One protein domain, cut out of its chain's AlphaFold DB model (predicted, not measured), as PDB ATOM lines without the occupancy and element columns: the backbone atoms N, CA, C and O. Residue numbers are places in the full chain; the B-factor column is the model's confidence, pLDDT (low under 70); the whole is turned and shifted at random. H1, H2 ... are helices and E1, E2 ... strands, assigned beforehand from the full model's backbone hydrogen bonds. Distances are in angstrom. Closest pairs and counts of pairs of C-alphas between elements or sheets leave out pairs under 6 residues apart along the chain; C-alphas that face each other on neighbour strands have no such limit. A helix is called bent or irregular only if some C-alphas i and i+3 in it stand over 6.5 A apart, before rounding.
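AT A GLANCE: This is residues 3 to 9, 75 to 239 and 275 to 294 of the 301 residues of the protein "Methyltransferase" of Colletotrichum salicis (UniProt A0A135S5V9). A long, strongly twisted wall of eight strands, E2 E8 E7 E6 E9 E10 E1 E11, runs through the body, and two helices, H2 and H3, cover one face of it toward the E11 end. A small twisted sheet of three strands, E3 E4 E5, lies well away from the middle, and the longest helix, H1, leads from it back toward the body. The printed part has 192 residues with three named helices and eleven named strands, in the order E1 E2 E3 E4 E5 H1 E6 E7 E8 E9 H2 E10 H3 E11; the large sheet is mixed and the small one antiparallel. The class is mixed, helices and strands. The whole is compact, with a radius of gyration of the C-alphas of 16.3 A and spans of 44 by 37 by 34 A.

IN THESE COORDINATES: In the order of the large sheet, its strands are E2, residues 77 to 79; E8, residues 183 to 187; E7, residues 165 to 170, 16.8 A long; E6, residues 148 to 152; E9, residues 200 to 206, 16.8 A; E10, residues 226 to 235, 17.9 A; E1, residues 3 to 7; and E11, residues 287 to 293, 16.1 A. E10 bends by 117 degrees at residue 229. C-alpha 3 of E1 is at (2.411, -0.050, 34.555), and C-alpha 293 of E11 is at (-0.263, -5.859, 33.947). H2 is residues 215 to 225, 15.2 A, and H3 is residues 275 to 284, 15.0 A. H3 is irregular, with C-alphas 276 and 279 7.1 A apart. The small sheet has E3, residues 85 to 89; E4, residues 92 to 97, 16.3 A; and E5, residues 108 to 113. H1 is residues 116 to 132, 24.2 A, with C-alpha 116 at (14.340, 2.608, 8.101).

HOW THE PARTS SIT: In the large sheet, E2 and E11 are the edge strands. The parallel neighbours E7 and E6 have N 151 and O 167 at 2.8 A, within hydrogen-bond range, and the parallel neighbours E6 and E9 have N 152 and O 204 at 2.9 A. E10 and E1 are antiparallel, at 170 degrees, with N 229 and O 7 at 2.7 A. E1 and E11 are antiparallel too, with N 6 and O 288 at 2.9 A. H2 and H3 are on the same face of this sheet, giving two layers, helices on one face of a sheet. H2 lies over E10 at a height of 9.8 A over the sheet; the closest C-alphas are those of Val 222 and Ile 232, 7.4 A apart. H3 lies over E1 and E11 at a height of 8.3 A, with the C-alphas of Phe 3 and Gly 279 the closest of H3 and E1, at 6.2 A. H2 and H3 touch at Pro 216 and Leu 281, their closest C-alphas, 6.2 A apart, and run the same way at a steep tilt of 50 degrees. E9, H2 and E10 form a strand-helix-strand unit, two parallel neighbour strands with a helix between, with a right-handed crossover. E3, E4 and E5 form a meander, each strand the antiparallel neighbour of the one before, and make two hairpins; N 94 and O 87 are 2.8 A apart, and N 97 and O 108 3.1 A. H1 only grazes this small sheet, with residues 116 to 119, and is only just not on the large sheet, with 4 pairs of C-alphas within 10 A. Every O i to N i+4 pair is within hydrogen-bond range in H1 and H2, and 4 of 6 in H3.

THE WHOLE: The C-alphas farthest apart, those of Arg 9 and Gly 91, are 48.8 A apart. Residues 10 to 74 are not printed, a gap of 36.0 A between C-alphas 9 and 75; residues 240 to 274 are not printed either, a gap of 8.7 A between C-alphas 239 and 275. The long links are H1 to E6, E6 to E7, E7 to E8 and E8 to E9. The mean pLDDT of the printed part is 84.7, and it is under 70 in residues 75 to 76, 79 to 85, 97 to 109 and 155 to 158.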
ATOM      1  N   PHE A   3       2.612  -0.683  33.262       94.50
ATOM      2  CA  PHE A   3       2.411  -0.050  34.555       94.50
ATOM      3  C   PHE A   3       1.528   1.168  34.390       94.50
ATOM      4  O   PHE A   3       1.738   1.967  33.486       94.50
ATOM      5  N   LEU A   4       0.562   1.328  35.286       95.19
ATOM      6  CA  LEU A   4      -0.258   2.530  35.355       95.19
ATOM      7  C   LEU A   4      -0.230   3.089  36.769       95.19
ATOM      8  O   LEU A   4      -0.401   2.346  37.735       95.19
ATOM      9  N   GLY A   5      -0.020   4.395  36.883       94.25
ATOM     10  CA  GLY A   5       0.040   5.114  38.149       94.25
ATOM     11  C   GLY A   5      -0.873   6.329  38.111       94.25
ATOM     12  O   GLY A   5      -0.960   7.013  37.094       94.25
ATOM     13  N   ARG A   6      -1.568   6.612  39.215       96.44
ATOM     14  CA  ARG A   6      -2.427   7.795  39.331       96.44
ATOM     15  C   ARG A   6      -1.694   8.898  40.082       96.44
ATOM     16  O   ARG A   6      -1.232   8.675  41.201       96.44
ATOM     17  N   ALA A   7      -1.623  10.093  39.510       94.62
ATOM     18  CA  ALA A   7      -1.068  11.252  40.200       94.62
ATOM     19  C   ALA A   7      -2.048  11.715  41.291       94.62
ATOM     20  O   ALA A   7      -3.201  12.034  41.002       94.62
ATOM     21  N   SER A   8      -1.628  11.756  42.556       87.94
ATOM     22  CA  SER A   8      -2.450  12.262  43.663       87.94
ATOM     23  C   SER A   8      -1.635  13.242  44.490       87.94
ATOM     24  O   SER A   8      -0.633  12.867  45.085       87.94
ATOM     25  N   ARG A   9      -2.073  14.504  44.561       70.62
ATOM     26  CA  ARG A   9      -1.401  15.540  45.368       70.62
ATOM     27  C   ARG A   9      -1.800  15.518  46.850       70.62
ATOM     28  O   ARG A   9      -1.395  16.395  47.605       70.62
ATOM     29  N   GLY A  75       3.780  22.276   9.553       56.25
ATOM     30  CA  GLY A  75       2.956  23.085  10.468       56.25
ATOM     31  C   GLY A  75       2.727  22.432  11.842       56.25
ATOM     32  O   GLY A  75       2.331  23.116  12.784       56.25
ATOM     33  N   SER A  76       2.963  21.120  11.954       63.25
ATOM     34  CA  SER A  76       2.683  20.293  13.138       63.25
ATOM     35  C   SER A  76       3.928  19.831  13.904       63.25
ATOM     36  O   SER A  76       3.775  19.369  15.033       63.25
ATOM     37  N   THR A  77       5.131  19.970  13.338       70.06
ATOM     38  CA  THR A  77       6.395  19.587  13.989       70.06
ATOM     39  C   THR A  77       7.158  20.824  14.428       70.06
ATOM     40  O   THR A  77       7.444  21.709  13.622       70.06
ATOM     41  N   LEU A  78       7.522  20.872  15.703       72.38
ATOM     42  CA  LEU A  78       8.344  21.919  16.289       72.38
ATOM     43  C   LEU A  78       9.732  21.353  16.596       72.38
ATOM     44  O   LEU A  78       9.867  20.365  17.312       72.38
ATOM     45  N   ILE A  79      10.763  21.989  16.038       66.44
ATOM     46  CA  ILE A  79      12.167  21.654  16.296       66.44
ATOM     47  C   ILE A  79      12.671  22.591  17.390       66.44
ATOM     48  O   ILE A  79      12.591  23.815  17.244       66.44
ATOM     49  N   THR A  80      13.165  22.030  18.489       62.41
ATOM     50  CA  THR A  80      13.731  22.803  19.601       62.41
ATOM     51  C   THR A  80      15.258  22.905  19.451       62.41
ATOM     52  O   THR A  80      15.838  22.395  18.494       62.41
ATOM     53  N   SER A  81      15.944  23.639  20.335       51.72
ATOM     54  CA  SER A  81      17.393  23.898  20.201       51.72
ATOM     55  C   SER A  81      18.281  22.652  20.336       51.72
ATOM     56  O   SER A  81      19.481  22.735  20.052       51.72
ATOM     57  N   SER A  82      17.722  21.519  20.757       54.62
ATOM     58  CA  SER A  82      18.389  20.223  20.784       54.62
ATOM     59  C   SER A  82      18.145  19.475  19.467       54.62
ATOM     60  O   SER A  82      17.040  19.024  19.201       54.62
ATOM     61  N   VAL A  83      19.228  19.250  18.714       58.12
ATOM     62  CA  VAL A  83      19.382  18.208  17.670       58.12
ATOM     63  C   VAL A  83      18.940  18.543  16.240       58.12
ATOM     64  O   VAL A  83      17.764  18.701  15.950       58.12
ATOM     65  N   LEU A  84      19.915  18.478  15.318       56.44
ATOM     66  CA  LEU A  84      19.737  18.053  13.915       56.44
ATOM     67  C   LEU A  84      21.001  17.361  13.333       56.44
ATOM     68  O   LEU A  84      21.129  17.244  12.114       56.44
ATOM     69  N   GLU A  85      21.968  16.909  14.149       66.12
ATOM     70  CA  GLU A  85      23.175  16.266  13.603       66.12
ATOM     71  C   GLU A  85      23.070  14.735  13.637       66.12
ATOM     72  O   GLU A  85      22.893  14.114  14.686       66.12
ATOM     73  N   HIS A  86      23.216  14.123  12.465       72.75
ATOM     74  CA  HIS A  86      23.301  12.677  12.309       72.75
ATOM     75  C   HIS A  86      24.761  12.245  12.156       72.75
ATOM     76  O   HIS A  86      25.594  12.971  11.613       72.75
ATOM     77  N   SER A  87      25.066  11.023  12.580       77.56
ATOM     78  CA  SER A  87      26.300  10.330  12.195       77.56
ATOM     79  C   SER A  87      25.990   8.991  11.555       77.56
ATOM     80  O   SER A  87      24.922   8.430  11.775       77.56
ATOM     81  N   TYR A  88      26.932   8.489  10.763       81.06
ATOM     82  CA  TYR A  88      26.854   7.155  10.188       81.06
ATOM     83  C   TYR A  88      27.973   6.298  10.761       81.06
ATOM     84  O   TYR A  88      29.149   6.645  10.644       81.06
ATOM     85  N   GLU A  89      27.607   5.169  11.356       79.81
ATOM     86  CA  GLU A  89      28.545   4.175  11.868       79.81
ATOM     87  C   GLU A  89      28.147   2.803  11.335       79.81
ATOM     88  O   GLU A  89      26.997   2.391  11.453       79.81
ATOM     89  N   ASN A  90      29.088   2.092  10.706       84.19
ATOM     90  CA  ASN A  90      28.846   0.771  10.109       84.19
ATOM     91  C   ASN A  90      27.624   0.726   9.163       84.19
ATOM     92  O   ASN A  90      26.897  -0.263   9.125       84.19
ATOM     93  N   GLY A  91      27.378   1.811   8.420       82.19
ATOM     94  CA  GLY A  91      26.232   1.930   7.510       82.19
ATOM     95  C   GLY A  91      24.886   2.204   8.193       82.19
ATOM     96  O   GLY A  91      23.874   2.255   7.504       82.19
ATOM     97  N   ARG A  92      24.859   2.399   9.516       85.12
ATOM     98  CA  ARG A  92      23.660   2.732  10.295       85.12
ATOM     99  C   ARG A  92      23.633   4.218  10.633       85.12
ATOM    100  O   ARG A  92      24.682   4.793  10.932       85.12
ATOM    101  N   ARG A  93      22.450   4.839  10.602       83.00
ATOM    102  CA  ARG A  93      22.266   6.262  10.948       83.00
ATOM    103  C   ARG A  93      22.018   6.405  12.451       83.00
ATOM    104  O   ARG A  93      21.083   5.802  12.958       83.00
ATOM    105  N   LEU A  94      22.838   7.186  13.152       80.69
ATOM    106  CA  LEU A  94      22.757   7.450  14.595       80.69
ATOM    107  C   LEU A  94      22.431   8.925  14.871       80.69
ATOM    108  O   LEU A  94      22.885   9.812  14.137       80.69
ATOM    109  N   ILE A  95      21.721   9.190  15.971       76.62
ATOM    110  CA  ILE A  95      21.380  10.544  16.435       76.62
ATOM    111  C   ILE A  95      22.470  11.060  17.385       76.62
ATOM    112  O   ILE A  95      22.820  10.392  18.366       76.62
ATOM    113  N   LYS A  96      22.980  12.272  17.135       70.38
ATOM    114  CA  LYS A  96      23.818  13.000  18.098       70.38
ATOM    115  C   LYS A  96      22.969  13.970  18.905       70.38
ATOM    116  O   LYS A  96      22.306  14.833  18.333       70.38
ATOM    117  N   LEU A  97      23.038  13.872  20.231       64.81
ATOM    118  CA  LEU A  97      22.345  14.803  21.113       64.81
ATOM    119  C   LEU A  97      23.236  16.016  21.389       64.81
ATOM    120  O   LEU A  97      24.366  15.883  21.861       64.81
ATOM    121  N   HIS A  98      22.725  17.214  21.107       58.69
ATOM    122  CA  HIS A  98      23.328  18.468  21.554       58.69
ATOM    123  C   HIS A  98      22.583  18.933  22.798       58.69
ATOM    124  O   HIS A  98      21.545  19.577  22.692       58.69
ATOM    125  N   ASN A  99      23.106  18.602  23.975       54.66
ATOM    126  CA  ASN A  99      22.535  19.067  25.231       54.66
ATOM    127  C   ASN A  99      23.259  20.359  25.687       54.66
ATOM    128  O   ASN A  99      24.492  20.406  25.720       54.66
ATOM    129  N   GLN A 100      22.496  21.418  25.988       45.66
ATOM    130  CA  GLN A 100      22.998  22.687  26.548       45.66
ATOM    131  C   GLN A 100      22.860  22.775  28.084       45.66
ATOM    132  O   GLN A 100      23.476  23.647  28.692       45.66
ATOM    133  N   SER A 101      22.058  21.910  28.713       49.59
ATOM    134  CA  SER A 101      21.641  21.978  30.122       49.59
ATOM    135  C   SER A 101      22.557  21.195  31.079       49.59
ATOM    136  O   SER A 101      22.636  21.538  32.259       49.59
ATOM    137  N   TYR A 102      23.318  20.207  30.592       46.09
ATOM    138  CA  TYR A 102      24.302  19.457  31.386       46.09
ATOM    139  C   TYR A 102      25.741  19.696  30.907       46.09
ATOM    140  O   TYR A 102      26.260  19.010  30.025       46.09
ATOM    141  N   ASP A 103      26.443  20.609  31.581       40.72
ATOM    142  CA  ASP A 103      27.838  21.019  31.320       40.72
ATOM    143  C   ASP A 103      28.895  19.892  31.526       40.72
ATOM    144  O   ASP A 103      30.101  20.135  31.530       40.72
ATOM    145  N   SER A 104      28.470  18.630  31.690       39.28
ATOM    146  CA  SER A 104      29.337  17.462  31.922       39.28
ATOM    147  C   SER A 104      29.218  16.326  30.896       39.28
ATOM    148  O   SER A 104      30.060  15.429  30.909       39.28
ATOM    149  N   PHE A 105      28.263  16.363  29.957       44.53
ATOM    150  CA  PHE A 105      28.077  15.284  28.972       44.53
ATOM    151  C   PHE A 105      27.965  15.814  27.539       44.53
ATOM    152  O   PHE A 105      26.952  15.661  26.866       44.53
ATOM    153  N   ARG A 106      29.056  16.411  27.051       41.91
ATOM    154  CA  ARG A 106      29.190  16.973  25.693       41.91
ATOM    155  C   ARG A 106      29.118  15.961  24.527       41.91
ATOM    156  O   ARG A 106      29.262  16.381  23.387       41.91
ATOM    157  N   ASP A 107      28.916  14.665  24.777       52.72
ATOM    158  CA  ASP A 107      28.864  13.623  23.730       52.72
ATOM    159  C   ASP A 107      27.869  12.507  24.112       52.72
ATOM    160  O   ASP A 107      28.224  11.332  24.216       52.72
ATOM    161  N   ARG A 108      26.611  12.871  24.418       60.72
ATOM    162  CA  ARG A 108      25.536  11.873  24.546       60.72
ATOM    163  C   ARG A 108      25.099  11.475  23.139       60.72
ATOM    164  O   ARG A 108      24.610  12.295  22.366       60.72
ATOM    165  N   ARG A 109      25.291  10.203  22.801       63.81
ATOM    166  CA  ARG A 109      24.778   9.614  21.562       63.81
ATOM    167  C   ARG A 109      23.605   8.729  21.906       63.81
ATOM    168  O   ARG A 109      23.709   7.920  22.829       63.81
ATOM    169  N   TYR A 110      22.522   8.870  21.154       74.25
ATOM    170  CA  TYR A 110      21.470   7.874  21.206       74.25
ATOM    171  C   TYR A 110      22.041   6.578  20.604       74.25
ATOM    172  O   TYR A 110      22.542   6.593  19.476       74.25
ATOM    173  N   PRO A 111      22.066   5.480  21.372       74.38
ATOM    174  CA  PRO A 111      22.854   4.300  21.027       74.38
ATOM    175  C   PRO A 111      22.218   3.430  19.944       74.38
ATOM    176  O   PRO A 111      22.867   2.522  19.423       74.38
ATOM    177  N   ILE A 112      20.944   3.671  19.647       81.50
ATOM    178  CA  ILE A 112      20.168   2.898  18.690       81.50
ATOM    179  C   ILE A 112      20.091   3.691  17.379       81.50
ATOM    180  O   ILE A 112      19.935   4.913  17.408       81.50
ATOM    181  N   PRO A 113      20.226   3.032  16.218       84.25
ATOM    182  CA  PRO A 113      20.012   3.690  14.939       84.25
ATOM    183  C   PRO A 113      18.620   4.308  14.795       84.25
ATOM    184  O   PRO A 113      17.697   3.962  15.516       84.25
ATOM    185  N   ASN A 114      18.455   5.215  13.843       82.69
ATOM    186  CA  ASN A 114      17.153   5.776  13.477       82.69
ATOM    187  C   ASN A 114      16.873   5.635  11.973       82.69
ATOM    188  O   ASN A 114      16.167   6.449  11.384       82.69
ATOM    189  N   ASP A 115      17.498   4.653  11.325       84.12
ATOM    190  CA  ASP A 115      17.266   4.313   9.920       84.12
ATOM    191  C   ASP A 115      15.994   3.475   9.724       84.12
ATOM    192  O   ASP A 115      15.359   3.035  10.681       84.12
ATOM    193  N   ASP A 116      15.601   3.270   8.467       85.31
ATOM    194  CA  ASP A 116      14.340   2.608   8.101       85.31
ATOM    195  C   ASP A 116      14.262   1.165   8.618       85.31
ATOM    196  O   ASP A 116      13.196   0.686   8.996       85.31
ATOM    197  N   ILE A 117      15.408   0.482   8.711       87.25
ATOM    198  CA  ILE A 117      15.498  -0.861   9.297       87.25
ATOM    199  C   ILE A 117      15.060  -0.828  10.763       87.25
ATOM    200  O   ILE A 117      14.307  -1.698  11.204       87.25
ATOM    201  N   GLU A 118      15.527   0.162  11.522       87.31
ATOM    202  CA  GLU A 118      15.154   0.294  12.925       87.31
ATOM    203  C   GLU A 118      13.710   0.766  13.100       87.31
ATOM    204  O   GLU A 118      13.001   0.231  13.950       87.31
ATOM    205  N   GLN A 119      13.242   1.695  12.267       85.50
ATOM    206  CA  GLN A 119      11.844   2.135  12.290       85.50
ATOM    207  C   GLN A 119      10.887   0.964  12.017       85.50
ATOM    208  O   GLN A 119       9.934   0.761  12.766       85.50
ATOM    209  N   ASN A 120      11.194   0.106  11.039       87.69
ATOM    210  CA  ASN A 120      10.433  -1.123  10.791       87.69
ATOM    211  C   ASN A 120      10.462  -2.079  11.996       87.69
ATOM    212  O   ASN A 120       9.475  -2.757  12.289       87.69
ATOM    213  N   ARG A 121      11.583  -2.140  12.725       89.88
ATOM    214  CA  ARG A 121      11.699  -2.938  13.952       89.88
ATOM    215  C   ARG A 121      10.816  -2.392  15.078       89.88
ATOM    216  O   ARG A 121      10.217  -3.190  15.800       89.88
ATOM    217  N   GLU A 122      10.730  -1.072  15.241       87.75
ATOM    218  CA  GLU A 122       9.802  -0.436  16.185       87.75
ATOM    219  C   GLU A 122       8.340  -0.673  15.795       87.75
ATOM    220  O   GLU A 122       7.545  -1.052  16.656       87.75
ATOM    221  N   GLU A 123       8.000  -0.571  14.509       88.06
ATOM    222  CA  GLU A 123       6.648  -0.840  14.005       88.06
ATOM    223  C   GLU A 123       6.223  -2.296  14.263       88.06
ATOM    224  O   GLU A 123       5.135  -2.561  14.774       88.06
ATOM    225  N   MET A 124       7.112  -3.269  14.026       90.50
ATOM    226  CA  MET A 124       6.848  -4.673  14.372       90.50
ATOM    227  C   MET A 124       6.617  -4.866  15.876       90.50
ATOM    228  O   MET A 124       5.739  -5.635  16.280       90.50
ATOM    229  N   LYS A 125       7.376  -4.163  16.728       89.81
ATOM    230  CA  LYS A 125       7.145  -4.192  18.179       89.81
ATOM    231  C   LYS A 125       5.809  -3.555  18.544       89.81
ATOM    232  O   LYS A 125       5.133  -4.081  19.425       89.81
ATOM    233  N   HIS A 126       5.417  -2.464  17.886       89.75
ATOM    234  CA  HIS A 126       4.107  -1.852  18.069       89.75
ATOM    235  C   HIS A 126       2.994  -2.848  17.727       89.75
ATOM    236  O   HIS A 126       2.151  -3.117  18.583       89.75
ATOM    237  N   ALA A 127       3.037  -3.456  16.540       91.50
ATOM    238  CA  ALA A 127       2.059  -4.453  16.103       91.50
ATOM    239  C   ALA A 127       1.958  -5.631  17.087       91.50
ATOM    240  O   ALA A 127       0.859  -6.031  17.465       91.50
ATOM    241  N   MET A 128       3.095  -6.127  17.587       91.69
ATOM    242  CA  MET A 128       3.122  -7.171  18.613       91.69
ATOM    243  C   MET A 128       2.441  -6.731  19.918       91.69
ATOM    244  O   MET A 128       1.692  -7.510  20.501       91.69
ATOM    245  N   VAL A 129       2.676  -5.502  20.397       92.00
ATOM    246  CA  VAL A 129       1.981  -4.981  21.590       92.00
ATOM    247  C   VAL A 129       0.477  -4.879  21.341       92.00
ATOM    248  O   VAL A 129      -0.304  -5.245  22.216       92.00
ATOM    249  N   MET A 130       0.062  -4.415  20.162       92.62
ATOM    250  CA  MET A 130      -1.356  -4.313  19.817       92.62
ATOM    251  C   MET A 130      -2.027  -5.688  19.786       92.62
ATOM    252  O   MET A 130      -3.112  -5.827  20.338       92.62
ATOM    253  N   GLU A 131      -1.365  -6.711  19.247       93.50
ATOM    254  CA  GLU A 131      -1.872  -8.088  19.278       93.50
ATOM    255  C   GLU A 131      -1.966  -8.626  20.714       93.50
ATOM    256  O   GLU A 131      -3.000  -9.141  21.124       93.50
ATOM    257  N   LEU A 132      -0.922  -8.434  21.530       92.56
ATOM    258  CA  LEU A 132      -0.905  -8.879  22.932       92.56
ATOM    259  C   LEU A 132      -1.976  -8.214  23.804       92.56
ATOM    260  O   LEU A 132      -2.285  -8.723  24.879       92.56
ATOM    261  N   THR A 133      -2.492  -7.062  23.382       92.62
ATOM    262  CA  THR A 133      -3.470  -6.264  24.129       92.62
ATOM    263  C   THR A 133      -4.857  -6.259  23.501       92.62
ATOM    264  O   THR A 133      -5.682  -5.424  23.879       92.62
ATOM    265  N   ASP A 134      -5.129  -7.150  22.545       92.69
ATOM    266  CA  ASP A 134      -6.399  -7.211  21.812       92.69
ATOM    267  C   ASP A 134      -6.788  -5.848  21.199       92.69
ATOM    268  O   ASP A 134      -7.934  -5.392  21.255       92.69
ATOM    269  N   GLY A 135      -5.801  -5.129  20.662       90.56
ATOM    270  CA  GLY A 135      -5.967  -3.805  20.065       90.56
ATOM    271  C   GLY A 135      -6.085  -2.654  21.075       90.56
ATOM    272  O   GLY A 135      -6.368  -1.509  20.693       90.56
ATOM    273  N   LYS A 136      -5.892  -2.903  22.375       90.06
ATOM    274  CA  LYS A 136      -6.026  -1.874  23.409       90.06
ATOM    275  C   LYS A 136      -4.760  -1.025  23.526       90.06
ATOM    276  O   LYS A 136      -3.787  -1.393  24.167       90.06
ATOM    277  N   LEU A 137      -4.835   0.190  22.986       88.81
ATOM    278  CA  LEU A 137      -3.716   1.136  22.996       88.81
ATOM    279  C   LEU A 137      -3.257   1.530  24.416       88.81
ATOM    280  O   LEU A 137      -2.056   1.552  24.670       88.81
ATOM    281  N   PHE A 138      -4.205   1.773  25.331       90.44
ATOM    282  CA  PHE A 138      -3.953   2.149  26.732       90.44
ATOM    283  C   PHE A 138      -4.842   1.379  27.697       90.44
ATOM    284  O   PHE A 138      -6.029   1.186  27.429       90.44
ATOM    285  N   HIS A 139      -4.312   1.030  28.863       93.38
ATOM    286  CA  HIS A 139      -5.047   0.465  29.987       93.38
ATOM    287  C   HIS A 139      -5.572   1.509  30.981       93.38
ATOM    288  O   HIS A 139      -6.501   1.196  31.733       93.38
ATOM    289  N   ALA A 140      -5.020   2.724  30.984       93.69
ATOM    290  CA  ALA A 140      -5.407   3.808  31.872       93.69
ATOM    291  C   ALA A 140      -6.884   4.218  31.673       93.69
ATOM    292  O   ALA A 140      -7.335   4.413  30.540       93.69
ATOM    293  N   PRO A 141      -7.666   4.384  32.757       93.69
ATOM    294  CA  PRO A 141      -9.088   4.707  32.676       93.69
ATOM    295  C   PRO A 141      -9.312   6.218  32.489       93.69
ATOM    296  O   PRO A 141      -9.797   6.900  33.391       93.69
ATOM    297  N   ILE A 142      -8.946   6.746  31.321       91.25
ATOM    298  CA  ILE A 142      -8.992   8.192  31.014       91.25
ATOM    299  C   ILE A 142     -10.320   8.670  30.400       91.25
ATOM    300  O   ILE A 142     -10.500   9.863  30.161       91.25
ATOM    301  N   GLY A 143     -11.270   7.752  30.188       90.06
ATOM    302  CA  GLY A 143     -12.561   8.031  29.556       90.06
ATOM    303  C   GLY A 143     -12.448   8.356  28.063       90.06
ATOM    304  O   GLY A 143     -11.391   8.203  27.456       90.06
ATOM    305  N   ASP A 144     -13.552   8.821  27.477       87.88
ATOM    306  CA  ASP A 144     -13.663   9.046  26.025       87.88
ATOM    307  C   ASP A 144     -13.342  10.487  25.602       87.88
ATOM    308  O   ASP A 144     -13.374  10.828  24.421       87.88
ATOM    309  N   SER A 145     -13.079  11.379  26.559       91.31
ATOM    310  CA  SER A 145     -12.867  12.809  26.288       91.31
ATOM    311  C   SER A 145     -11.740  13.411  27.136       91.31
ATOM    312  O   SER A 145     -11.971  14.386  27.859       91.31
ATOM    313  N   PRO A 146     -10.515  12.851  27.076       94.44
ATOM    314  CA  PRO A 146      -9.342  13.525  27.622       94.44
ATOM    315  C   PRO A 146      -9.141  14.867  26.905       94.44
ATOM    316  O   PRO A 146      -9.489  15.021  25.734       94.44
ATOM    317  N   SER A 147      -8.592  15.861  27.602       95.06
ATOM    318  CA  SER A 147      -8.284  17.163  27.000       95.06
ATOM    319  C   SER A 147      -6.861  17.212  26.454       95.06
ATOM    320  O   SER A 147      -6.652  17.792  25.394       95.06
ATOM    321  N   LYS A 148      -5.891  16.633  27.174       95.44
ATOM    322  CA  LYS A 148      -4.468  16.658  26.813       95.44
ATOM    323  C   LYS A 148      -3.796  15.308  27.022       95.44
ATOM    324  O   LYS A 148      -3.824  14.775  28.131       95.44
ATOM    325  N   ILE A 149      -3.141  14.807  25.983       95.25
ATOM    326  CA  ILE A 149      -2.339  13.581  26.010       95.25
ATOM    327  C   ILE A 149      -0.942  13.918  25.504       95.25
ATOM    328  O   ILE A 149      -0.800  14.649  24.525       95.25
ATOM    329  N   ILE A 150       0.080  13.365  26.146       94.25
ATOM    330  CA  ILE A 150       1.444  13.379  25.619       94.25
ATOM    331  C   ILE A 150       2.007  11.963  25.580       94.25
ATOM    332  O   ILE A 150       1.821  11.185  26.517       94.25
ATOM    333  N   ASP A 151       2.660  11.646  24.471       92.81
ATOM    334  CA  ASP A 151       3.321  10.376  24.211       92.81
ATOM    335  C   ASP A 151       4.830  10.607  24.081       92.81
ATOM    336  O   ASP A 151       5.280  11.416  23.264       92.81
ATOM    337  N   LEU A 152       5.600   9.936  24.934       92.50
ATOM    338  CA  LEU A 152       7.054  10.051  25.012       92.50
ATOM    339  C   LEU A 152       7.697   8.880  24.257       92.50
ATOM    340  O   LEU A 152       7.420   7.725  24.585       92.50
ATOM    341  N   GLY A 153       8.595   9.162  23.304       77.75
ATOM    342  CA  GLY A 153       9.246   8.133  22.475       77.75
ATOM    343  C   GLY A 153       8.313   7.575  21.394       77.75
ATOM    344  O   GLY A 153       8.198   6.365  21.238       77.75
ATOM    345  N   THR A 154       7.590   8.496  20.754       70.25
ATOM    346  CA  THR A 154       6.355   8.377  19.956       70.25
ATOM    347  C   THR A 154       5.927   7.024  19.338       70.25
ATOM    348  O   THR A 154       6.682   6.328  18.665       70.25
ATOM    349  N   GLY A 155       4.607   6.781  19.413       57.19
ATOM    350  CA  GLY A 155       3.748   6.019  18.495       57.19
ATOM    351  C   GLY A 155       2.283   6.519  18.569       57.19
ATOM    352  O   GLY A 155       1.500   6.049  19.393       57.19
ATOM    353  N   THR A 156       1.935   7.483  17.698       60.28
ATOM    354  CA  THR A 156       0.798   8.443  17.725       60.28
ATOM    355  C   THR A 156      -0.620   7.904  18.005       60.28
ATOM    356  O   THR A 156      -1.077   6.930  17.420       60.28
ATOM    357  N   VAL A 157      -1.388   8.662  18.801       64.50
ATOM    358  CA  VAL A 157      -2.768   8.358  19.254       64.50
ATOM    359  C   VAL A 157      -3.862   9.252  18.646       64.50
ATOM    360  O   VAL A 157      -5.029   9.171  19.039       64.50
ATOM    361  N   GLY A 158      -3.479  10.178  17.767       67.19
ATOM    362  CA  GLY A 158      -4.288  11.335  17.366       67.19
ATOM    363  C   GLY A 158      -5.712  11.007  16.935       67.19
ATOM    364  O   GLY A 158      -6.655  11.667  17.372       67.19
ATOM    365  N   ASP A 159      -5.860   9.944  16.145       78.25
ATOM    366  CA  ASP A 159      -7.138   9.534  15.560       78.25
ATOM    367  C   ASP A 159      -8.153   9.038  16.597       78.25
ATOM    368  O   ASP A 159      -9.362   9.137  16.383       78.25
ATOM    369  N   ARG A 160      -7.692   8.520  17.745       83.62
ATOM    370  CA  ARG A 160      -8.576   7.947  18.774       83.62
ATOM    371  C   ARG A 160      -9.307   9.014  19.584       83.62
ATOM    372  O   ARG A 160     -10.418   8.766  20.048       83.62
ATOM    373  N   TYR A 161      -8.696  10.183  19.761       88.62
ATOM    374  CA  TYR A 161      -9.234  11.266  20.583       88.62
ATOM    375  C   TYR A 161      -9.215  12.588  19.809       88.62
ATOM    376  O   TYR A 161      -8.426  13.474  20.133       88.62
ATOM    377  N   PRO A 162     -10.100  12.768  18.811       89.50
ATOM    378  CA  PRO A 162     -10.096  13.957  17.954       89.50
ATOM    379  C   PRO A 162     -10.373  15.265  18.714       89.50
ATOM    380  O   PRO A 162     -10.043  16.344  18.232       89.50
ATOM    381  N   SER A 163     -10.984  15.187  19.903       90.31
ATOM    382  CA  SER A 163     -11.220  16.336  20.785       90.31
ATOM    383  C   SER A 163     -10.040  16.676  21.701       90.31
ATOM    384  O   SER A 163     -10.070  17.723  22.344       90.31
ATOM    385  N   ALA A 164      -9.048  15.790  21.815       93.25
ATOM    386  CA  ALA A 164      -7.899  15.966  22.694       93.25
ATOM    387  C   ALA A 164      -6.738  16.618  21.946       93.25
ATOM    388  O   ALA A 164      -6.462  16.266  20.802       93.25
ATOM    389  N   GLU A 165      -6.011  17.506  22.616       94.00
ATOM    390  CA  GLU A 165      -4.686  17.939  22.180       94.00
ATOM    391  C   GLU A 165      -3.693  16.797  22.440       94.00
ATOM    392  O   GLU A 165      -3.476  16.408  23.591       94.00
ATOM    393  N   VAL A 166      -3.110  16.244  21.376       93.00
ATOM    394  CA  VAL A 166      -2.151  15.137  21.447       93.00
ATOM    395  C   VAL A 166      -0.766  15.647  21.074       93.00
ATOM    396  O   VAL A 166      -0.562  16.203  19.998       93.00
ATOM    397  N   THR A 167       0.194  15.452  21.969       92.75
ATOM    398  CA  THR A 167       1.597  15.815  21.758       92.75
ATOM    399  C   THR A 167       2.441  14.549  21.645       92.75
ATOM    400  O   THR A 167       2.395  13.715  22.540       92.75
ATOM    401  N   GLY A 168       3.217  14.398  20.577       91.31
ATOM    402  CA  GLY A 168       4.292  13.408  20.489       91.31
ATOM    403  C   GLY A 168       5.645  14.062  20.751       91.31
ATOM    404  O   GLY A 168       5.884  15.178  20.284       91.31
ATOM    405  N   VAL A 169       6.524  13.387  21.485       89.69
ATOM    406  CA  VAL A 169       7.915  13.818  21.691       89.69
ATOM    407  C   VAL A 169       8.853  12.702  21.256       89.69
ATOM    408  O   VAL A 169       8.695  11.559  21.691       89.69
ATOM    409  N   ASP A 170       9.822  13.036  20.408       86.75
ATOM    410  CA  ASP A 170      10.872  12.119  19.963       86.75
ATOM    411  C   ASP A 170      12.196  12.864  19.753       86.75
ATOM    412  O   ASP A 170      12.214  14.061  19.484       86.75
ATOM    413  N   LEU A 171      13.316  12.150  19.838       83.69
ATOM    414  CA  LEU A 171      14.648  12.703  19.567       83.69
ATOM    415  C   LEU A 171      14.902  12.953  18.078       83.69
ATOM    416  O   LEU A 171      15.834  13.668  17.705       83.69
ATOM    417  N   SER A 172      14.118  12.316  17.220       77.62
ATOM    418  CA  SER A 172      14.236  12.375  15.777       77.62
ATOM    419  C   SER A 172      12.925  12.807  15.143       77.62
ATOM    420  O   SER A 172      11.850  12.503  15.653       77.62
ATOM    421  N   PRO A 173      12.978  13.492  13.994       76.81
ATOM    422  CA  PRO A 173      11.772  13.950  13.335       76.81
ATOM    423  C   PRO A 173      10.954  12.819  12.684       76.81
ATOM    424  O   PRO A 173      10.304  13.100  11.715       76.81
ATOM    425  N   ILE A 174      10.904  11.570  13.150       71.75
ATOM    426  CA  ILE A 174      10.315  10.400  12.443       71.75
ATOM    427  C   ILE A 174       8.791  10.423  12.148       71.75
ATOM    428  O   ILE A 174       8.223   9.416  11.730       71.75
ATOM    429  N   GLN A 175       8.097  11.546  12.343       74.31
ATOM    430  CA  GLN A 175       6.646  11.638  12.165       74.31
ATOM    431  C   GLN A 175       6.173  11.545  10.696       74.31
ATOM    432  O   GLN A 175       6.871  12.005   9.784       74.31
ATOM    433  N   PRO A 176       4.949  11.028  10.452       74.31
ATOM    434  CA  PRO A 176       4.363  11.001   9.118       74.31
ATOM    435  C   PRO A 176       4.144  12.413   8.563       74.31
ATOM    436  O   PRO A 176       3.953  13.385   9.297       74.31
ATOM    437  N   SER A 177       4.112  12.514   7.234       74.56
ATOM    438  CA  SER A 177       3.899  13.777   6.514       74.56
ATOM    439  C   SER A 177       2.511  14.382   6.738       74.56
ATOM    440  O   SER A 177       2.327  15.591   6.596       74.56
ATOM    441  N   TRP A 178       1.531  13.554   7.101       79.31
ATOM    442  CA  TRP A 178       0.176  13.976   7.417       79.31
ATOM    443  C   TRP A 178      -0.215  13.510   8.812       79.31
ATOM    444  O   TRP A 178      -0.067  12.336   9.151       79.31
ATOM    445  N   VAL A 179      -0.732  14.442   9.610       84.38
ATOM    446  CA  VAL A 179      -1.200  14.194  10.975       84.38
ATOM    447  C   VAL A 179      -2.533  14.918  11.187       84.38
ATOM    448  O   VAL A 179      -2.763  15.967  10.569       84.38
ATOM    449  N   PRO A 180      -3.418  14.405  12.056       87.12
ATOM    450  CA  PRO A 180      -4.642  15.102  12.428       87.12
ATOM    451  C   PRO A 180      -4.367  16.494  13.015       87.12
ATOM    452  O   PRO A 180      -3.333  16.738  13.635       87.12
ATOM    453  N   SER A 181      -5.321  17.418  12.874       89.81
ATOM    454  CA  SER A 181      -5.163  18.817  13.313       89.81
ATOM    455  C   SER A 181      -5.000  18.988  14.827       89.81
ATOM    456  O   SER A 181      -4.549  20.040  15.285       89.81
ATOM    457  N   ASN A 182      -5.377  17.973  15.604       92.31
ATOM    458  CA  ASN A 182      -5.242  17.928  17.052       92.31
ATOM    459  C   ASN A 182      -3.899  17.334  17.524       92.31
ATOM    460  O   ASN A 182      -3.685  17.234  18.730       92.31
ATOM    461  N   VAL A 183      -3.001  16.966  16.601       90.81
ATOM    462  CA  VAL A 183      -1.696  16.364  16.903       90.81
ATOM    463  C   VAL A 183      -0.559  17.347  16.636       90.81
ATOM    464  O   VAL A 183      -0.529  18.027  15.609       90.81
ATOM    465  N   ARG A 184       0.409  17.397  17.554       89.31
ATOM    466  CA  ARG A 184       1.667  18.139  17.404       89.31
ATOM    467  C   ARG A 184       2.848  17.270  17.802       89.31
ATOM    468  O   ARG A 184       2.728  16.468  18.721       89.31
ATOM    469  N   PHE A 185       3.985  17.472  17.151       87.88
ATOM    470  CA  PHE A 185       5.233  16.779  17.455       87.88
ATOM    471  C   PHE A 185       6.298  17.766  17.907       87.88
ATOM    472  O   PHE A 185       6.421  18.855  17.345       87.88
ATOM    473  N   PHE A 186       7.076  17.366  18.905       86.56
ATOM    474  CA  PHE A 186       8.270  18.066  19.347       86.56
ATOM    475  C   PHE A 186       9.473  17.161  19.130       86.56
ATOM    476  O   PHE A 186       9.482  16.019  19.590       86.56
ATOM    477  N   VAL A 187      10.475  17.692  18.431       84.62
ATOM    478  CA  VAL A 187      11.798  17.074  18.385       84.62
ATOM    479  C   VAL A 187      12.562  17.579  19.602       84.62
ATOM    480  O   VAL A 187      12.976  18.743  19.626       84.62
ATOM    481  N   ASP A 188      12.629  16.755  20.644       84.00
ATOM    482  CA  ASP A 188      13.146  17.136  21.960       84.00
ATOM    483  C   ASP A 188      13.562  15.906  22.786       84.00
ATOM    484  O   ASP A 188      13.079  14.793  22.557       84.00
ATOM    485  N   ASP A 189      14.444  16.110  23.763       85.62
ATOM    486  CA  ASP A 189      14.814  15.080  24.736       85.62
ATOM    487  C   ASP A 189      13.828  15.093  25.909       85.62
ATOM    488  O   ASP A 189      13.660  16.083  26.619       85.62
ATOM    489  N   VAL A 190      13.180  13.956  26.161       88.75
ATOM    490  CA  VAL A 190      12.240  13.796  27.280       88.75
ATOM    491  C   VAL A 190      12.923  13.963  28.647       88.75
ATOM    492  O   VAL A 190      12.245  14.250  29.642       88.75
ATOM    493  N   GLU A 191      14.248  13.780  28.714       86.69
ATOM    494  CA  GLU A 191      15.060  14.002  29.912       86.69
ATOM    495  C   GLU A 191      15.340  15.497  30.180       86.69
ATOM    496  O   GLU A 191      15.672  15.839  31.322       86.69
ATOM    497  N   ASP A 192      15.113  16.388  29.209       83.88
ATOM    498  CA  ASP A 192      15.228  17.846  29.353       83.88
ATOM    499  C   ASP A 192      13.903  18.496  29.826       83.88
ATOM    500  O   ASP A 192      12.936  17.820  30.197       83.88
ATOM    501  N   ASP A 193      13.879  19.827  29.931       82.75
ATOM    502  CA  ASP A 193      12.704  20.583  30.371       82.75
ATOM    503  C   ASP A 193      11.632  20.642  29.278       82.75
ATOM    504  O   ASP A 193      11.881  21.054  28.148       82.75
ATOM    505  N   TRP A 194      10.400  20.275  29.630       85.88
ATOM    506  CA  TRP A 194       9.343  20.085  28.642       85.88
ATOM    507  C   TRP A 194       8.743  21.405  28.158       85.88
ATOM    508  O   TRP A 194       8.030  22.104  28.884       85.88
ATOM    509  N   LEU A 195       8.954  21.699  26.875       77.62
ATOM    510  CA  LEU A 195       8.359  22.847  26.183       77.62
ATOM    511  C   LEU A 195       6.931  22.579  25.675       77.62
ATOM    512  O   LEU A 195       6.222  23.510  25.289       77.62
ATOM    513  N   SER A 196       6.486  21.324  25.723       77.69
ATOM    514  CA  SER A 196       5.144  20.872  25.330       77.69
ATOM    515  C   SER A 196       4.025  21.314  26.285       77.69
ATOM    516  O   SER A 196       2.841  21.127  25.999       77.69
ATOM    517  N   GLY A 197       4.376  21.944  27.408       85.19
ATOM    518  CA  GLY A 197       3.438  22.417  28.418       85.19
ATOM    519  C   GLY A 197       3.225  21.411  29.547       85.19
ATOM    520  O   GLY A 197       4.055  20.550  29.805       85.19
ATOM    521  N   ASN A 198       2.116  21.569  30.271       92.50
ATOM    522  CA  ASN A 198       1.801  20.804  31.477       92.50
ATOM    523  C   ASN A 198       0.289  20.548  31.602       92.50
ATOM    524  O   ASN A 198      -0.502  20.948  30.741       92.50
ATOM    525  N   ASN A 199      -0.114  19.926  32.714       94.94
ATOM    526  CA  ASN A 199      -1.489  19.542  33.026       94.94
ATOM    527  C   ASN A 199      -2.062  18.537  32.016       94.94
ATOM    528  O   ASN A 199      -3.127  18.762  31.439       94.94
ATOM    529  N   PHE A 200      -1.367  17.419  31.823       96.56
ATOM    530  CA  PHE A 200      -1.839  16.317  30.985       96.56
ATOM    531  C   PHE A 200      -2.869  15.442  31.716       96.56
ATOM    532  O   PHE A 200      -2.818  15.287  32.940       96.56
ATOM    533  N   ASP A 201      -3.819  14.885  30.961       96.62
ATOM    534  CA  ASP A 201      -4.772  13.865  31.428       96.62
ATOM    535  C   ASP A 201      -4.180  12.449  31.326       96.62
ATOM    536  O   ASP A 201      -4.525  11.565  32.115       96.62
ATOM    537  N   LEU A 202      -3.263  12.256  30.374       96.44
ATOM    538  CA  LEU A 202      -2.467  11.048  30.201       96.44
ATOM    539  C   LEU A 202      -1.049  11.420  29.769       96.44
ATOM    540  O   LEU A 202      -0.874  12.170  28.807       96.44
ATOM    541  N   ILE A 203      -0.061  10.846  30.450       96.44
ATOM    542  CA  ILE A 203       1.310  10.742  29.948       96.44
ATOM    543  C   ILE A 203       1.568   9.270  29.647       96.44
ATOM    544  O   ILE A 203       1.468   8.429  30.541       96.44
ATOM    545  N   HIS A 204       1.870   8.958  28.394       95.38
ATOM    546  CA  HIS A 204       2.161   7.604  27.949       95.38
ATOM    547  C   HIS A 204       3.625   7.485  27.518       95.38
ATOM    548  O   HIS A 204       4.198   8.427  26.974       95.38
ATOM    549  N   MET A 205       4.229   6.327  27.777       94.12
ATOM    550  CA  MET A 205       5.516   5.957  27.198       94.12
ATOM    551  C   MET A 205       5.554   4.463  26.893       94.12
ATOM    552  O   MET A 205       5.132   3.636  27.702       94.12
ATOM    553  N   ARG A 206       6.079   4.088  25.730       92.12
ATOM    554  CA  ARG A 206       6.196   2.684  25.324       92.12
ATOM    555  C   ARG A 206       7.604   2.412  24.831       92.12
ATOM    556  O   ARG A 206       8.139   3.179  24.049       92.12
ATOM    557  N   ASN A 207       8.188   1.303  25.279       90.25
ATOM    558  CA  ASN A 207       9.547   0.877  24.926       90.25
ATOM    559  C   ASN A 207      10.637   1.931  25.193       90.25
ATOM    560  O   ASN A 207      11.705   1.874  24.587       90.25
ATOM    561  N   LEU A 208      10.382   2.864  26.109       91.19
ATOM    562  CA  LEU A 208      11.253   4.007  26.362       91.19
ATOM    563  C   LEU A 208      12.047   3.844  27.659       91.19
ATOM    564  O   LEU A 208      13.193   4.282  27.734       91.19
ATOM    565  N   ALA A 209      11.494   3.175  28.676       92.62
ATOM    566  CA  ALA A 209      12.038   3.219  30.034       92.62
ATOM    567  C   ALA A 209      13.475   2.684  30.142       92.62
ATOM    568  O   ALA A 209      14.227   3.116  31.009       92.62
ATOM    569  N   SER A 210      13.864   1.752  29.262       89.81
ATOM    570  CA  SER A 210      15.222   1.180  29.240       89.81
ATOM    571  C   SER A 210      16.280   2.141  28.683       89.81
ATOM    572  O   SER A 210      17.465   1.943  28.937       89.81
ATOM    573  N   LEU A 211      15.856   3.143  27.904       87.88
ATOM    574  CA  LEU A 211      16.716   4.083  27.175       87.88
ATOM    575  C   LEU A 211      16.863   5.432  27.887       87.88
ATOM    576  O   LEU A 211      17.741   6.217  27.538       87.88
ATOM    577  N   VAL A 212      16.022   5.681  28.890       89.44
ATOM    578  CA  VAL A 212      16.097   6.855  29.762       89.44
ATOM    579  C   VAL A 212      17.200   6.628  30.788       89.44
ATOM    580  O   VAL A 212      17.194   5.620  31.496       89.44
ATOM    581  N   HIS A 213      18.136   7.566  30.898       86.56
ATOM    582  CA  HIS A 213      19.274   7.408  31.800       86.56
ATOM    583  C   HIS A 213      18.865   7.646  33.256       86.56
ATOM    584  O   HIS A 213      19.223   6.860  34.130       86.56
ATOM    585  N   GLU A 214      18.076   8.694  33.505       89.00
ATOM    586  CA  GLU A 214      17.576   9.063  34.830       89.00
ATOM    587  C   GLU A 214      16.058   8.855  34.918       89.00
ATOM    588  O   GLU A 214      15.276   9.778  35.157       89.00
ATOM    589  N   LEU A 215      15.618   7.601  34.744       93.75
ATOM    590  CA  LEU A 215      14.198   7.232  34.809       93.75
ATOM    591  C   LEU A 215      13.478   7.732  36.082       93.75
ATOM    592  O   LEU A 215      12.335   8.174  35.956       93.75
ATOM    593  N   PRO A 216      14.082   7.718  37.291       94.75
ATOM    594  CA  PRO A 216      13.454   8.312  38.471       94.75
ATOM    595  C   PRO A 216      13.143   9.806  38.300       94.75
ATOM    596  O   PRO A 216      12.028  10.223  38.602       94.75
ATOM    597  N   MET A 217      14.080  10.589  37.750       93.75
ATOM    598  CA  MET A 217      13.876  12.022  37.500       93.75
ATOM    599  C   MET A 217      12.802  12.260  36.439       93.75
ATOM    600  O   MET A 217      11.969  13.154  36.589       93.75
ATOM    601  N   LEU A 218      12.774  11.437  35.384       95.12
ATOM    602  CA  LEU A 218      11.705  11.500  34.391       95.12
ATOM    603  C   LEU A 218      10.342  11.235  35.043       95.12
ATOM    604  O   LEU A 218       9.398  11.973  34.789       95.12
ATOM    605  N   LEU A 219      10.224  10.226  35.908       96.81
ATOM    606  CA  LEU A 219       8.964   9.912  36.590       96.81
ATOM    607  C   LEU A 219       8.506  11.030  37.540       96.81
ATOM    608  O   LEU A 219       7.308  11.299  37.604       96.81
ATOM    609  N   GLU A 220       9.428  11.706  38.231       95.12
ATOM    610  CA  GLU A 220       9.126  12.916  39.014       95.12
ATOM    611  C   GLU A 220       8.594  14.040  38.112       95.12
ATOM    612  O   GLU A 220       7.532  14.607  38.374       95.12
ATOM    613  N   ARG A 221       9.255  14.293  36.976       94.31
ATOM    614  CA  ARG A 221       8.794  15.283  35.993       94.31
ATOM    615  C   ARG A 221       7.416  14.933  35.427       94.31
ATOM    616  O   ARG A 221       6.571  15.816  35.266       94.31
ATOM    617  N   VAL A 222       7.162  13.658  35.140       96.38
ATOM    618  CA  VAL A 222       5.850  13.174  34.688       96.38
ATOM    619  C   VAL A 222       4.789  13.429  35.760       96.38
ATOM    620  O   VAL A 222       3.700  13.906  35.442       96.38
ATOM    621  N   PHE A 223       5.101  13.176  37.032       96.38
ATOM    622  CA  PHE A 223       4.191  13.448  38.144       96.38
ATOM    623  C   PHE A 223       3.815  14.935  38.230       96.38
ATOM    624  O   PHE A 223       2.632  15.267  38.361       96.38
ATOM    625  N   ASP A 224       4.791  15.831  38.091       94.31
ATOM    626  CA  ASP A 224       4.578  17.279  38.177       94.31
ATOM    627  C   ASP A 224       3.743  17.840  37.016       94.31
ATOM    628  O   ASP A 224       2.952  18.773  37.205       94.31
ATOM    629  N   ASN A 225       3.872  17.243  35.828       95.69
ATOM    630  CA  ASN A 225       3.165  17.666  34.620       95.69
ATOM    631  C   ASN A 225       1.769  17.042  34.458       95.69
ATOM    632  O   ASN A 225       1.009  17.466  33.582       95.69
ATOM    633  N   LEU A 226       1.380  16.089  35.309       96.88
ATOM    634  CA  LEU A 226       0.032  15.516  35.328       96.88
ATOM    635  C   LEU A 226      -0.958  16.379  36.119       96.88
ATOM    636  O   LEU A 226      -0.643  16.956  37.167       96.88
ATOM    637  N   LYS A 227      -2.216  16.415  35.659       96.19
ATOM    638  CA  LYS A 227      -3.314  16.931  36.491       96.19
ATOM    639  C   LYS A 227      -3.486  16.043  37.733       96.19
ATOM    640  O   LYS A 227      -3.317  14.824  37.654       96.19
ATOM    641  N   PRO A 228      -3.915  16.596  38.880       95.19
ATOM    642  CA  PRO A 228      -4.333  15.771  40.006       95.19
ATOM    643  C   PRO A 228      -5.427  14.781  39.583       95.19
ATOM    644  O   PRO A 228      -6.468  15.167  39.058       95.19
ATOM    645  N   GLY A 229      -5.192  13.498  39.829       95.50
ATOM    646  CA  GLY A 229      -6.086  12.402  39.479       95.50
ATOM    647  C   GLY A 229      -5.869  11.791  38.092       95.50
ATOM    648  O   GLY A 229      -6.505  10.767  37.844       95.50
ATOM    649  N   ALA A 230      -5.003  12.370  37.253       97.19
ATOM    650  CA  ALA A 230      -4.627  11.862  35.931       97.19
ATOM    651  C   ALA A 230      -3.639  10.684  36.014       97.19
ATOM    652  O   ALA A 230      -3.208  10.300  37.109       97.19
ATOM    653  N   PHE A 231      -3.302  10.096  34.864       97.56
ATOM    654  CA  PHE A 231      -2.558   8.839  34.796       97.56
ATOM    655  C   PHE A 231      -1.244   8.955  34.027       97.56
ATOM    656  O   PHE A 231      -1.175   9.598  32.983       97.56
ATOM    657  N   ILE A 232      -0.227   8.257  34.529       97.56
ATOM    658  CA  ILE A 232       0.889   7.779  33.715       97.56
ATOM    659  C   ILE A 232       0.599   6.337  33.301       97.56
ATOM    660  O   ILE A 232       0.108   5.551  34.118       97.56
ATOM    661  N   GLU A 233       0.934   5.980  32.066       96.44
ATOM    662  CA  GLU A 233       1.011   4.592  31.621       96.44
ATOM    663  C   GLU A 233       2.340   4.316  30.921       96.44
ATOM    664  O   GLU A 233       2.782   5.091  30.076       96.44
ATOM    665  N   THR A 234       2.969   3.194  31.269       95.69
ATOM    666  CA  THR A 234       4.194   2.717  30.626       95.69
ATOM    667  C   THR A 234       3.984   1.314  30.105       95.69
ATOM    668  O   THR A 234       3.312   0.502  30.745       95.69
ATOM    669  N   GLN A 235       4.555   1.016  28.946       94.56
ATOM    670  CA  GLN A 235       4.471  -0.294  28.321       94.56
ATOM    671  C   GLN A 235       5.864  -0.706  27.850       94.56
ATOM    672  O   GLN A 235       6.333  -0.266  26.805       94.56
ATOM    673  N   ASP A 236       6.538  -1.549  28.629       92.31
ATOM    674  CA  ASP A 236       7.947  -1.875  28.413       92.31
ATOM    675  C   ASP A 236       8.183  -3.384  28.411       92.31
ATOM    676  O   ASP A 236       7.658  -4.139  29.244       92.31
ATOM    677  N   PHE A 237       9.020  -3.842  27.483       88.75
ATOM    678  CA  PHE A 237       9.521  -5.210  27.496       88.75
ATOM    679  C   PHE A 237      10.622  -5.365  28.541       88.75
ATOM    680  O   PHE A 237      11.468  -4.496  28.722       88.75
ATOM    681  N   SER A 238      10.622  -6.509  29.219       85.12
ATOM    682  CA  SER A 238      11.779  -6.950  29.988       85.12
ATOM    683  C   SER A 238      12.562  -7.929  29.127       85.12
ATOM    684  O   SER A 238      11.983  -8.893  28.635       85.12
ATOM    685  N   ALA A 239      13.872  -7.731  28.983       85.38
ATOM    686  CA  ALA A 239      14.746  -8.687  28.297       85.38
ATOM    687  C   ALA A 239      15.024  -9.969  29.118       85.38
ATOM    688  O   ALA A 239      15.886 -10.773  28.756       85.38
ATOM    689  N   ALA A 275      12.061  -2.993  33.525       93.06
ATOM    690  CA  ALA A 275      10.598  -3.074  33.529       93.06
ATOM    691  C   ALA A 275       9.982  -3.566  34.860       93.06
ATOM    692  O   ALA A 275       9.113  -2.873  35.383       93.06
ATOM    693  N   PRO A 276      10.451  -4.656  35.507       92.75
ATOM    694  CA  PRO A 276       9.902  -5.107  36.792       92.75
ATOM    695  C   PRO A 276      10.027  -4.091  37.940       92.75
ATOM    696  O   PRO A 276       9.314  -4.202  38.934       92.75
ATOM    697  N   ARG A 277      10.928  -3.105  37.831       94.25
ATOM    698  CA  ARG A 277      11.171  -2.085  38.862       94.25
ATOM    699  C   ARG A 277      10.364  -0.805  38.646       94.25
ATOM    700  O   ARG A 277      10.266  -0.009  39.580       94.25
ATOM    701  N   ILE A 278       9.755  -0.611  37.472       95.94
ATOM    702  CA  ILE A 278       9.032   0.624  37.123       95.94
ATOM    703  C   ILE A 278       7.929   0.934  38.141       95.94
ATOM    704  O   ILE A 278       7.834   2.066  38.602       95.94
ATOM    705  N   GLY A 279       7.146  -0.060  38.573       96.19
ATOM    706  CA  GLY A 279       6.079   0.171  39.555       96.19
ATOM    707  C   GLY A 279       6.577   0.701  40.910       96.19
ATOM    708  O   GLY A 279       5.943   1.565  41.522       96.19
ATOM    709  N   ALA A 280       7.745   0.239  41.368       96.75
ATOM    710  CA  ALA A 280       8.372   0.761  42.582       96.75
ATOM    711  C   ALA A 280       8.886   2.194  42.372       96.75
ATOM    712  O   ALA A 280       8.684   3.050  43.231       96.75
ATOM    713  N   LEU A 281       9.488   2.476  41.210       97.25
ATOM    714  CA  LEU A 281       9.942   3.822  40.851       97.25
ATOM    715  C   LEU A 281       8.776   4.818  40.761       97.25
ATOM    716  O   LEU A 281       8.876   5.915  41.300       97.25
ATOM    717  N   MET A 282       7.642   4.417  40.179       97.44
ATOM    718  CA  MET A 282       6.414   5.219  40.183       97.44
ATOM    719  C   MET A 282       5.938   5.515  41.609       97.44
ATOM    720  O   MET A 282       5.620   6.652  41.947       97.44
ATOM    721  N   SER A 283       5.908   4.500  42.474       96.88
ATOM    722  CA  SER A 283       5.482   4.687  43.865       96.88
ATOM    723  C   SER A 283       6.390   5.679  44.602       96.88
ATOM    724  O   SER A 283       5.903   6.527  45.347       96.88
ATOM    725  N   ASN A 284       7.702   5.621  44.349       96.62
ATOM    726  CA  ASN A 284       8.677   6.550  44.922       96.62
ATOM    727  C   ASN A 284       8.493   7.989  44.416       96.62
ATOM    728  O   ASN A 284       8.633   8.917  45.207       96.62
ATOM    729  N   ALA A 285       8.121   8.166  43.146       96.12
ATOM    730  CA  ALA A 285       7.788   9.470  42.567       96.12
ATOM    731  C   ALA A 285       6.441  10.042  43.069       96.12
ATOM    732  O   ALA A 285       6.089  11.170  42.741       96.12
ATOM    733  N   GLY A 286       5.678   9.287  43.872       96.00
ATOM    734  CA  GLY A 286       4.433   9.747  44.496       96.00
ATOM    735  C   GLY A 286       3.150   9.276  43.809       96.00
ATOM    736  O   GLY A 286       2.054   9.651  44.237       96.00
ATOM    737  N   PHE A 287       3.243   8.436  42.773       97.50
ATOM    738  CA  PHE A 287       2.060   7.835  42.162       97.50
ATOM    739  C   PHE A 287       1.356   6.887  43.138       97.50
ATOM    740  O   PHE A 287       1.981   6.093  43.840       97.50
ATOM    741  N   VAL A 288       0.027   6.936  43.141       96.81
ATOM    742  CA  VAL A 288      -0.827   6.042  43.932       96.81
ATOM    743  C   VAL A 288      -1.568   5.069  43.022       96.81
ATOM    744  O   VAL A 288      -1.696   5.301  41.818       96.81
ATOM    745  N   ASN A 289      -2.097   3.985  43.598       95.12
ATOM    746  CA  ASN A 289      -2.805   2.930  42.861       95.12
ATOM    747  C   ASN A 289      -1.988   2.374  41.685       95.12
ATOM    748  O   ASN A 289      -2.539   2.143  40.607       95.12
ATOM    749  N   VAL A 290      -0.681   2.193  41.890       96.94
ATOM    750  CA  VAL A 290       0.203   1.639  40.867       96.94
ATOM    751  C   VAL A 290      -0.209   0.196  40.583       96.94
ATOM    752  O   VAL A 290      -0.178  -0.642  41.485       96.94
ATOM    753  N   LYS A 291      -0.611  -0.098  39.343       95.75
ATOM    754  CA  LYS A 291      -0.949  -1.458  38.896       95.75
ATOM    755  C   LYS A 291       0.044  -1.932  37.852       95.75
ATOM    756  O   LYS A 291       0.437  -1.157  36.986       95.75
ATOM    757  N   ALA A 292       0.389  -3.213  37.926       95.06
ATOM    758  CA  ALA A 292       1.183  -3.907  36.926       95.06
ATOM    759  C   ALA A 292       0.294  -4.899  36.165       95.06
ATOM    760  O   ALA A 292      -0.439  -5.671  36.779       95.06
ATOM    761  N   ILE A 293       0.375  -4.888  34.839       94.12
ATOM    762  CA  ILE A 293      -0.263  -5.859  33.947       94.12
ATOM    763  C   ILE A 293       0.858  -6.559  33.182       94.12
ATOM    764  O   ILE A 293       1.680  -5.919  32.522       94.12
ATOM    765  N   SER A 294       0.932  -7.881  33.298       92.44
ATOM    766  CA  SER A 294       2.009  -8.667  32.696       92.44
ATOM    767  C   SER A 294       1.466  -9.556  31.591       92.44
ATOM    768  O   SER A 294       0.598 -10.386  31.829       92.44
TER     769      SER A 294